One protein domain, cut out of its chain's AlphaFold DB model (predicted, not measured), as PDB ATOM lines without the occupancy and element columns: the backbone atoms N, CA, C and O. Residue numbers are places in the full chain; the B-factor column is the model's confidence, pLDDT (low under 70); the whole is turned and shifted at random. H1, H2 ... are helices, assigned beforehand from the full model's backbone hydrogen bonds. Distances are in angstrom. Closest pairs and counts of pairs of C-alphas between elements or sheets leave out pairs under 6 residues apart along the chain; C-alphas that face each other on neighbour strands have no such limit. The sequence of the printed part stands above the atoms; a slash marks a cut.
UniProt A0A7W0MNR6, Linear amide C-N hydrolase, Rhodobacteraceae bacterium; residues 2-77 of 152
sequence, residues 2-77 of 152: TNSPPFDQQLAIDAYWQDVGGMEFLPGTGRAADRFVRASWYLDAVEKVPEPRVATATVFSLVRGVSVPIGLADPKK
ATOM      1  N   THR A   2      22.120 -22.308 -29.929       96.56
ATOM      2  CA  THR A   2      21.059 -21.502 -30.563       96.56
ATOM      3  C   THR A   2      19.661 -22.001 -30.173       96.56
ATOM      4  O   THR A   2      19.525 -23.009 -29.487       96.56
ATOM      5  N   ASN A   3      18.605 -21.296 -30.593       93.38
ATOM      6  CA  ASN A   3      17.213 -21.574 -30.203       93.38
ATOM      7  C   ASN A   3      16.566 -22.789 -30.898       93.38
ATOM      8  O   ASN A   3      15.527 -23.263 -30.456       93.38
ATOM      9  N   SER A   4      17.119 -23.256 -32.017       91.88
ATOM     10  CA  SER A   4      16.662 -24.450 -32.741       91.88
ATOM     11  C   SER A   4      17.794 -24.979 -33.630       91.88
ATOM     12  O   SER A   4      18.690 -24.196 -33.966       91.88
ATOM     13  N   PRO A   5      17.777 -26.258 -34.047       95.12
ATOM     14  CA  PRO A   5      16.973 -27.386 -33.525       95.12
ATOM     15  C   PRO A   5      17.368 -27.772 -32.073       95.12
ATOM     16  O   PRO A   5      18.093 -26.995 -31.450       95.12
ATOM     17  N   PRO A   6      16.911 -28.901 -31.486       97.44
ATOM     18  CA  PRO A   6      17.486 -29.432 -30.243       97.44
ATOM     19  C   PRO A   6      19.020 -29.535 -30.279       97.44
ATOM     20  O   PRO A   6      19.630 -29.609 -31.346       97.44
ATOM     21  N   PHE A   7      19.661 -29.457 -29.111       97.94
ATOM     22  CA  PHE A   7      21.107 -29.229 -29.026       97.94
ATOM     23  C   PHE A   7      21.955 -30.367 -29.611       97.94
ATOM     24  O   PHE A   7      22.940 -30.100 -30.289       97.94
ATOM     25  N   ASP A   8      21.543 -31.618 -29.434       97.94
ATOM     26  CA  ASP A   8      22.152 -32.793 -30.071       97.94
ATOM     27  C   ASP A   8      22.195 -32.668 -31.605       97.94
ATOM     28  O   ASP A   8      23.213 -32.951 -32.237       97.94
ATOM     29  N   GLN A   9      21.125 -32.148 -32.207       97.88
ATOM     30  CA  GLN A   9      21.063 -31.886 -33.644       97.88
ATOM     31  C   GLN A   9      21.931 -30.690 -34.051       97.88
ATOM     32  O   GLN A   9      22.508 -30.707 -35.136       97.88
ATOM     33  N   GLN A  10      22.054 -29.663 -33.199       97.94
ATOM     34  CA  GLN A  10      22.991 -28.556 -33.441       97.94
ATOM     35  C   GLN A  10      24.428 -29.083 -33.542       97.94
ATOM     36  O   GLN A  10      25.128 -28.730 -34.486       97.94
ATOM     37  N   LEU A  11      24.832 -29.970 -32.625       98.12
ATOM     38  CA  LEU A  11      26.160 -30.591 -32.627       98.12
ATOM     39  C   LEU A  11      26.402 -31.434 -33.885       98.12
ATOM     40  O   LEU A  11      27.463 -31.335 -34.494       98.12
ATOM     41  N   ALA A  12      25.412 -32.225 -34.313       97.31
ATOM     42  CA  ALA A  12      25.523 -33.025 -35.534       97.31
ATOM     43  C   ALA A  12      25.680 -32.158 -36.797       97.31
ATOM     44  O   ALA A  12      26.449 -32.501 -37.693       97.31
ATOM     45  N   ILE A  13      24.971 -31.027 -36.870       97.06
ATOM     46  CA  ILE A  13      25.119 -30.069 -37.974       97.06
ATOM     47  C   ILE A  13      26.511 -29.432 -37.950       97.06
ATOM     48  O   ILE A  13      27.131 -29.307 -39.002       97.06
ATOM     49  N   ASP A  14      26.997 -29.030 -36.775       97.56
ATOM     50  CA  ASP A  14      28.311 -28.401 -36.628       97.56
ATOM     51  C   ASP A  14      29.450 -29.331 -37.050       97.56
ATOM     52  O   ASP A  14      30.349 -28.899 -37.765       97.56
ATOM     53  N   ALA A  15      29.358 -30.623 -36.716       97.19
ATOM     54  CA  ALA A  15      30.344 -31.629 -37.109       97.19
ATOM     55  C   ALA A  15      30.563 -31.683 -38.633       97.19
ATOM     56  O   ALA A  15      31.701 -31.722 -39.085       97.19
ATOM     57  N   TYR A  16      29.496 -31.595 -39.438       96.31
ATOM     58  CA  TYR A  16      29.629 -31.517 -40.899       96.31
ATOM     59  C   TYR A  16      30.409 -30.271 -41.350       96.31
ATOM     60  O   TYR A  16      31.220 -30.336 -42.271       96.31
ATOM     61  N   TRP A  17      30.165 -29.120 -40.720       97.19
ATOM     62  CA  TRP A  17      30.821 -27.867 -41.100       97.19
ATOM     63  C   TRP A  17      32.274 -27.773 -40.634       97.19
ATOM     64  O   TRP A  17      33.054 -27.049 -41.253       97.19
ATOM     65  N   GLN A  18      32.655 -28.518 -39.594       94.69
ATOM     66  CA  GLN A  18      34.054 -28.654 -39.188       94.69
ATOM     67  C   GLN A  18      34.901 -29.287 -40.302       94.69
ATOM     68  O   GLN A  18      35.993 -28.788 -40.571       94.69
ATOM     69  N   ASP A  19      34.369 -30.288 -41.014       93.50
ATOM     70  CA  ASP A  19      35.056 -30.937 -42.143       93.50
ATOM     71  C   ASP A  19      35.206 -30.018 -43.368       93.50
ATOM     72  O   ASP A  19      36.177 -30.132 -44.116       93.50
ATOM     73  N   VAL A  20      34.260 -29.092 -43.587       94.94
ATOM     74  CA  VAL A  20      34.337 -28.105 -44.684       94.94
ATOM     75  C   VAL A  20      35.467 -27.097 -44.449       94.94
ATOM     76  O   VAL A  20      36.116 -26.671 -45.401       94.94
ATOM     77  N   GLY A  21      35.710 -26.725 -43.189       90.25
ATOM     78  CA  GLY A  21      36.702 -25.724 -42.807       90.25
ATOM     79  C   GLY A  21      36.204 -24.287 -43.006       90.25
ATOM     80  O   GLY A  21      35.979 -23.822 -44.120       90.25
ATOM     81  N   GLY A  22      36.084 -23.529 -41.913       91.94
ATOM     82  CA  GLY A  22      35.500 -22.182 -41.956       91.94
ATOM     83  C   GLY A  22      36.325 -21.110 -42.682       91.94
ATOM     84  O   GLY A  22      35.780 -20.052 -42.990       91.94
ATOM     85  N   MET A  23      37.600 -21.373 -43.004       93.31
ATOM     86  CA  MET A  23      38.384 -20.513 -43.908       93.31
ATOM     87  C   MET A  23      37.957 -20.664 -45.373       93.31
ATOM     88  O   MET A  23      38.088 -19.711 -46.137       93.31
ATOM     89  N   GLU A  24      37.446 -21.836 -45.754       95.69
ATOM     90  CA  GLU A  24      36.980 -22.115 -47.114       95.69
ATOM     91  C   GLU A  24      35.548 -21.614 -47.298       95.69
ATOM     92  O   GLU A  24      35.235 -20.899 -48.254       95.69
ATOM     93  N   PHE A  25      34.657 -21.965 -46.363       97.00
ATOM     94  CA  PHE A  25      33.271 -21.517 -46.405       97.00
ATOM     95  C   PHE A  25      32.583 -21.579 -45.040       97.00
ATOM     96  O   PHE A  25      32.718 -22.543 -44.289       97.00
ATOM     97  N   LEU A  26      31.728 -20.589 -44.773       97.44
ATOM     98  CA  LEU A  26      30.782 -20.605 -43.660       97.44
ATOM     99  C   LEU A  26      29.364 -20.269 -44.140       97.44
ATOM    100  O   LEU A  26      29.180 -19.356 -44.951       97.44
ATOM    101  N   PRO A  27      28.328 -20.936 -43.600       97.19
ATOM    102  CA  PRO A  27      26.950 -20.629 -43.945       97.19
ATOM    103  C   PRO A  27      26.551 -19.240 -43.416       97.19
ATOM    104  O   PRO A  27      26.633 -18.957 -42.219       97.19
ATOM    105  N   GLY A  28      26.110 -18.355 -44.313       95.06
ATOM    106  CA  GLY A  28      25.913 -16.926 -44.032       95.06
ATOM    107  C   GLY A  28      24.479 -16.478 -43.725       95.06
ATOM    108  O   GLY A  28      24.248 -15.283 -43.557       95.06
ATOM    109  N   THR A  29      23.490 -17.379 -43.668       93.31
ATOM    110  CA  THR A  29      22.094 -16.951 -43.454       93.31
ATOM    111  C   THR A  29      21.801 -16.640 -41.978       93.31
ATOM    112  O   THR A  29      22.608 -16.909 -41.081       93.31
ATOM    113  N   GLY A  30      20.612 -16.090 -41.701       90.69
ATOM    114  CA  GLY A  30      20.126 -15.858 -40.335       90.69
ATOM    115  C   GLY A  30      19.612 -17.113 -39.610       90.69
ATOM    116  O   GLY A  30      19.233 -17.026 -38.441       90.69
ATOM    117  N   ARG A  31      19.573 -18.283 -40.272       93.00
ATOM    118  CA  ARG A  31      19.092 -19.533 -39.655       93.00
ATOM    119  C   ARG A  31      19.868 -19.847 -38.377       93.00
ATOM    120  O   ARG A  31      21.055 -19.565 -38.268       93.00
ATOM    121  N   ALA A  32      19.193 -20.471 -37.414       95.06
ATOM    122  CA  ALA A  32      19.811 -20.856 -36.150       95.06
ATOM    123  C   ALA A  32      21.022 -21.790 -36.346       95.06
ATOM    124  O   ALA A  32      22.075 -21.508 -35.791       95.06
ATOM    125  N   ALA A  33      20.918 -22.798 -37.218       96.31
ATOM    126  CA  ALA A  33      22.036 -23.673 -37.579       96.31
ATOM    127  C   ALA A  33      23.251 -22.901 -38.133       96.31
ATOM    128  O   ALA A  33      24.363 -23.074 -37.654       96.31
ATOM    129  N   ASP A  34      23.036 -21.991 -39.086       96.62
ATOM    130  CA  ASP A  34      24.108 -21.179 -39.673       96.62
ATOM    131  C   ASP A  34      24.791 -20.292 -38.621       96.62
ATOM    132  O   ASP A  34      26.014 -20.172 -38.596       96.62
ATOM    133  N   ARG A  35      24.005 -19.689 -37.721       97.62
ATOM    134  CA  ARG A  35      24.531 -18.901 -36.597       97.62
ATOM    135  C   ARG A  35      25.334 -19.759 -35.624       97.62
ATOM    136  O   ARG A  35      26.356 -19.284 -35.138       97.62
ATOM    137  N   PHE A  36      24.888 -20.986 -35.349       98.12
ATOM    138  CA  PHE A  36      25.608 -21.929 -34.496       98.12
ATOM    139  C   PHE A  36      26.986 -22.241 -35.077       98.12
ATOM    140  O   PHE A  36      27.977 -22.048 -34.387       98.12
ATOM    141  N   VAL A  37      27.039 -22.610 -36.359       98.19
ATOM    142  CA  VAL A  37      28.277 -22.960 -37.069       98.19
ATOM    143  C   VAL A  37      29.262 -21.797 -37.082       98.19
ATOM    144  O   VAL A  37      30.425 -21.960 -36.722       98.19
ATOM    145  N   ARG A  38      28.797 -20.588 -37.433       98.00
ATOM    146  CA  ARG A  38      29.657 -19.396 -37.405       98.00
ATOM    147  C   ARG A  38      30.175 -19.112 -35.998       98.00
ATOM    148  O   ARG A  38      31.360 -18.851 -35.841       98.00
ATOM    149  N   ALA A  39      29.307 -19.156 -34.984       97.75
ATOM    150  CA  ALA A  39      29.717 -18.910 -33.604       97.75
ATOM    151  C   ALA A  39      30.737 -19.947 -33.116       97.75
ATOM    152  O   ALA A  39      31.743 -19.552 -32.538       97.75
ATOM    153  N   SER A  40      30.473 -21.234 -33.360       97.56
ATOM    154  CA  SER A  40      31.334 -22.361 -32.983       97.56
ATOM    155  C   SER A  40      32.722 -22.193 -33.595       97.56
ATOM    156  O   SER A  40      33.713 -22.059 -32.881       97.56
ATOM    157  N   TRP A  41      32.771 -22.033 -34.920       97.56
ATOM    158  CA  TRP A  41      34.030 -21.912 -35.640       97.56
ATOM    159  C   TRP A  41      34.823 -20.658 -35.257       97.56
ATOM    160  O   TRP A  41      36.008 -20.756 -34.951       97.56
ATOM    161  N   TYR A  42      34.190 -19.474 -35.234       97.19
ATOM    162  CA  TYR A  42      34.914 -18.251 -34.882       97.19
ATOM    163  C   TYR A  42      35.421 -18.278 -33.439       97.19
ATOM    164  O   TYR A  42      36.513 -17.779 -33.190       97.19
ATOM    165  N   LEU A  43      34.660 -18.844 -32.495       95.69
ATOM    166  CA  LEU A  43      35.080 -18.937 -31.095       95.69
ATOM    167  C   LEU A  43      36.358 -19.770 -30.931       95.69
ATOM    168  O   LEU A  43      37.203 -19.424 -30.105       95.69
ATOM    169  N   ASP A  44      36.509 -20.832 -31.720       95.19
ATOM    170  CA  ASP A  44      37.713 -21.662 -31.710       95.19
ATOM    171  C   ASP A  44      38.871 -21.047 -32.507       95.19
ATOM    172  O   ASP A  44      40.029 -21.225 -32.127       95.19
ATOM    173  N   ALA A  45      38.573 -20.312 -33.584       95.44
ATOM    174  CA  ALA A  45      39.576 -19.732 -34.477       95.44
ATOM    175  C   ALA A  45      40.223 -18.439 -33.948       95.44
ATOM    176  O   ALA A  45      41.365 -18.140 -34.303       95.44
ATOM    177  N   VAL A  46      39.512 -17.643 -33.142       95.88
ATOM    178  CA  VAL A  46      40.062 -16.396 -32.582       95.88
ATOM    179  C   VAL A  46      41.138 -16.669 -31.532       95.88
ATOM    180  O   VAL A  46      41.084 -17.640 -30.778       95.88
ATOM    181  N   GLU A  47      42.113 -15.764 -31.442       93.81
ATOM    182  CA  GLU A  47      43.166 -15.852 -30.434       93.81
ATOM    183  C   GLU A  47      42.590 -15.760 -29.012       93.81
ATOM    184  O   GLU A  47      41.832 -14.845 -28.670       93.81
ATOM    185  N   LYS A  48      42.978 -16.714 -28.160       91.38
ATOM    186  CA  LYS A  48      42.563 -16.772 -26.755       91.38
ATOM    187  C   LYS A  48      43.493 -15.907 -25.919       91.38
ATOM    188  O   LYS A  48      44.525 -16.365 -25.435       91.38
ATOM    189  N   VAL A  49      43.111 -14.648 -25.757       90.62
ATOM    190  CA  VAL A  49      43.872 -13.675 -24.972       90.62
ATOM    191  C   VAL A  49      43.309 -13.541 -23.552       90.62
ATOM    192  O   VAL A  49      42.090 -13.475 -23.384       90.62
ATOM    193  N   PRO A  50      44.163 -13.474 -22.513       89.38
ATOM    194  CA  PRO A  50      43.710 -13.310 -21.132       89.38
ATOM    195  C   PRO A  50      43.366 -11.855 -20.782       89.38
ATOM    196  O   PRO A  50      42.838 -11.599 -19.705       89.38
ATOM    197  N   GLU A  51      43.700 -10.893 -21.648       94.31
ATOM    198  CA  GLU A  51      43.441  -9.479 -21.391       94.31
ATOM    199  C   GLU A  51      41.925  -9.197 -21.481       94.31
ATOM    200  O   GLU A  51      41.331  -9.412 -22.545       94.31
ATOM    201  N   PRO A  52      41.274  -8.731 -20.394       92.31
ATOM    202  CA  PRO A  52      39.814  -8.646 -20.328       92.31
ATOM    203  C   PRO A  52      39.174  -7.749 -21.389       92.31
ATOM    204  O   PRO A  52      38.091  -8.060 -21.894       92.31
ATOM    205  N   ARG A  53      39.813  -6.630 -21.751       92.94
ATOM    206  CA  ARG A  53      39.259  -5.697 -22.737       92.94
ATOM    207  C   ARG A  53      39.248  -6.306 -24.137       92.94
ATOM    208  O   ARG A  53      38.236  -6.178 -24.827       92.94
ATOM    209  N   VAL A  54      40.320  -6.975 -24.553       95.50
ATOM    210  CA  VAL A  54      40.395  -7.667 -25.842       95.50
ATOM    211  C   VAL A  54      39.462  -8.873 -25.830       95.50
ATOM    212  O   VAL A  54      38.691  -9.015 -26.773       95.50
ATOM    213  N   ALA A  55      39.423  -9.671 -24.758       95.19
ATOM    214  CA  ALA A  55      38.481 -10.788 -24.646       95.19
ATOM    215  C   ALA A  55      37.018 -10.321 -24.791       95.19
ATOM    216  O   ALA A  55      36.257 -10.876 -25.585       95.19
ATOM    217  N   THR A  56      36.643  -9.238 -24.101       95.75
ATOM    218  CA  THR A  56      35.307  -8.628 -24.206       95.75
ATOM    219  C   THR A  56      35.029  -8.125 -25.622       95.75
ATOM    220  O   THR A  56      33.958  -8.387 -26.173       95.75
ATOM    221  N   ALA A  57      35.986  -7.431 -26.246       96.19
ATOM    222  CA  ALA A  57      35.854  -6.934 -27.614       96.19
ATOM    223  C   ALA A  57      35.688  -8.075 -28.633       96.19
ATOM    224  O   ALA A  57      34.852  -7.970 -29.533       96.19
ATOM    225  N   THR A  58      36.429  -9.172 -28.459       97.44
ATOM    226  CA  THR A  58      36.303 -10.392 -29.261       97.44
ATOM    227  C   THR A  58      34.906 -10.979 -29.117       97.44
ATOM    228  O   THR A  58      34.218 -11.155 -30.113       97.44
ATOM    229  N   VAL A  59      34.408 -11.195 -27.897       97.12
ATOM    230  CA  VAL A  59      33.053 -11.741 -27.707       97.12
ATOM    231  C   VAL A  59      31.987 -10.827 -28.326       97.12
ATOM    232  O   VAL A  59      31.076 -11.321 -28.992       97.12
ATOM    233  N   PHE A  60      32.126  -9.500 -28.191       98.12
ATOM    234  CA  PHE A  60      31.240  -8.537 -28.849       98.12
ATOM    235  C   PHE A  60      31.267  -8.643 -30.378       98.12
ATOM    236  O   PHE A  60      30.210  -8.569 -31.013       98.12
ATOM    237  N   SER A  61      32.443  -8.808 -30.988       97.88
ATOM    238  CA  SER A  61      32.553  -8.960 -32.442       97.88
ATOM    239  C   SER A  61      31.861 -10.243 -32.917       97.88
ATOM    240  O   SER A  61      31.073 -10.193 -33.866       97.88
ATOM    241  N   LEU A  62      32.045 -11.354 -32.191       97.69
ATOM    242  CA  LEU A  62      31.418 -12.641 -32.494       97.69
ATOM    243  C   LEU A  62      29.891 -12.568 -32.405       97.69
ATOM    244  O   LEU A  62      29.197 -12.925 -33.360       97.69
ATOM    245  N   VAL A  63      29.347 -12.060 -31.292       98.19
ATOM    246  CA  VAL A  63      27.888 -11.989 -31.092       98.19
ATOM    247  C   VAL A  63      27.216 -11.030 -32.084       98.19
ATOM    248  O   VAL A  63      26.093 -11.284 -32.529       98.19
ATOM    249  N   ARG A  64      27.902  -9.956 -32.504       97.81
ATOM    250  CA  ARG A  64      27.436  -9.085 -33.596       97.81
ATOM    251  C   ARG A  64      27.421  -9.833 -34.934       97.81
ATOM    252  O   ARG A  64      26.422  -9.749 -35.642       97.81
ATOM    253  N   GLY A  65      28.450 -10.629 -35.240       96.56
ATOM    254  CA  GLY A  65      28.531 -11.441 -36.466       96.56
ATOM    255  C   GLY A  65      27.471 -12.550 -36.584       96.56
ATOM    256  O   GLY A  65      27.137 -12.996 -37.687       96.56
ATOM    257  N   VAL A  66      26.892 -12.982 -35.462       97.06
ATOM    258  CA  VAL A  66      25.772 -13.944 -35.437       97.06
ATOM    259  C   VAL A  66      24.423 -13.309 -35.093       97.06
ATOM    260  O   VAL A  66      23.428 -14.018 -34.952       97.06
ATOM    261  N   SER A  67      24.352 -11.982 -34.994       97.31
ATOM    262  CA  SER A  67      23.083 -11.267 -34.849       97.31
ATOM    263  C   SER A  67      22.290 -11.276 -36.159       97.31
ATOM    264  O   SER A  67      22.850 -11.324 -37.253       97.31
ATOM    265  N   VAL A  68      20.965 -11.224 -36.044       95.69
ATOM    266  CA  VAL A  68      20.054 -11.131 -37.190       95.69
ATOM    267  C   VAL A  68      19.700  -9.657 -37.409       95.69
ATOM    268  O   VAL A  68      19.276  -9.005 -36.449       95.69
ATOM    269  N   PRO A  69      19.841  -9.117 -38.635       94.19
ATOM    270  CA  PRO A  69      19.500  -7.729 -38.932       94.19
ATOM    271  C   PRO A  69      18.066  -7.342 -38.540       94.19
ATOM    272  O   PRO A  69      17.134  -8.149 -38.620       94.19
ATOM    273  N   ILE A  70      17.886  -6.076 -38.152       92.56
ATOM    274  CA  ILE A  70      16.564  -5.502 -37.874       92.56
ATOM    275  C   ILE A  70      15.714  -5.537 -39.147       92.56
ATOM    276  O   ILE A  70      16.187  -5.195 -40.228       92.56
ATOM    277  N   GLY A  71      14.455  -5.951 -39.010       87.31
ATOM    278  CA  GLY A  71      13.492  -6.021 -40.110       87.31
ATOM    279  C   GLY A  71      13.589  -7.299 -40.944       87.31
ATOM    280  O   GLY A  71      12.710  -7.549 -41.766       87.31
ATOM    281  N   LEU A  72      14.605  -8.141 -40.719       84.75
ATOM    282  CA  LEU A  72      14.676  -9.450 -41.354       84.75
ATOM    283  C   LEU A  72      13.761 -10.439 -40.621       84.75
ATOM    284  O   LEU A  72      14.062 -10.880 -39.512       84.75
ATOM    285  N   ALA A  73      12.663 -10.802 -41.276       79.75
ATOM    286  CA  ALA A  73      11.741 -11.845 -40.850       79.75
ATOM    287  C   ALA A  73      11.359 -12.710 -42.056       79.75
ATOM    288  O   ALA A  73      11.262 -12.221 -43.182       79.75
ATOM    289  N   ASP A  74      11.134 -14.000 -41.823       80.31
ATOM    290  CA  ASP A  74      10.641 -14.930 -42.838       80.31
ATOM    291  C   ASP A  74       9.338 -15.554 -42.317       80.31
ATOM    292  O   ASP A  74       9.382 -16.324 -41.354       80.31
ATOM    293  N   PRO A  75       8.174 -15.267 -42.936       81.38
ATOM    294  CA  PRO A  75       6.893 -15.836 -42.515       81.38
ATOM    295  C   PRO A  75       6.872 -17.370 -42.509       81.38
ATOM    296  O   PRO A  75       6.094 -17.975 -41.777       81.38
ATOM    297  N   LYS A  76       7.731 -18.017 -43.310       84.06
ATOM    298  CA  LYS A  76       7.863 -19.479 -43.361       84.06
ATOM    299  C   LYS A  76       8.815 -20.022 -42.291       84.06
ATOM    300  O   LYS A  76       8.859 -21.232 -42.082       84.06
ATOM    301  N   LYS A  77       9.589 -19.161 -41.622       81.12
ATOM    302  CA  LYS A  77      10.551 -19.517 -40.568       81.12
ATOM    303  C   LYS A  77      10.344 -18.607 -39.351       81.12
ATOM    304  O   LYS A  77      11.168 -17.728 -39.110       81.12
TER     305      LYS A  77
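What this domain is: This is residues 2 to 77 of the 152 residues of the protein "Linear amide C-N hydrolase" of Rhodobacteraceae bacterium (UniProt A0A7W0MNR6). Helix H2 lies in the middle, with H1 crossing it on one side and H3 folded back on the other as a loose helical hairpin; a tail, residues 66 to 77, follows H3. The printed part has 76 residues with three named helices, H1, H2, H3 in chain order, and no named strand: all helix. It is only just compact, close to loose, with a radius of gyration of the C-alphas of 13.6 A and spans of 43 by 32 by 24 A.

Where its parts are: H2, residues 32 to 45, is 19.9 A long. H1, residues 7 to 20, is 20.5 A long and begins at C-alpha 7 (21.107, -29.229, -29.026). H3, residues 52 to 65, is 19.9 A long and ends at C-alpha 65 (28.531, -11.441, -36.466).

How they stand to each other: H2 touches H1 at a steep tilt of 58 degrees, the same way; their closest C-alphas, Asp 14 and Val 37, are 5.5 A apart. H2, with residues 39 to 43 alone, touches residues 62 to 63 of H3 at a shallow tilt of 30 degrees, opposite ways; the closest C-alphas, Ala 39 and Leu 62, are 6.6 A apart. H1 and H3 are apart. Every O i to N i+4 pair is within hydrogen-bond range in H2 and H3, and 7 of 10 in H1.

The domain as a whole: The C-alphas of Glu 51 and Lys 76, the two farthest apart, are 43.0 A apart. The link H1 to H2 is long. The printed part has no cut, and no printed residue is under 70 in pLDDT.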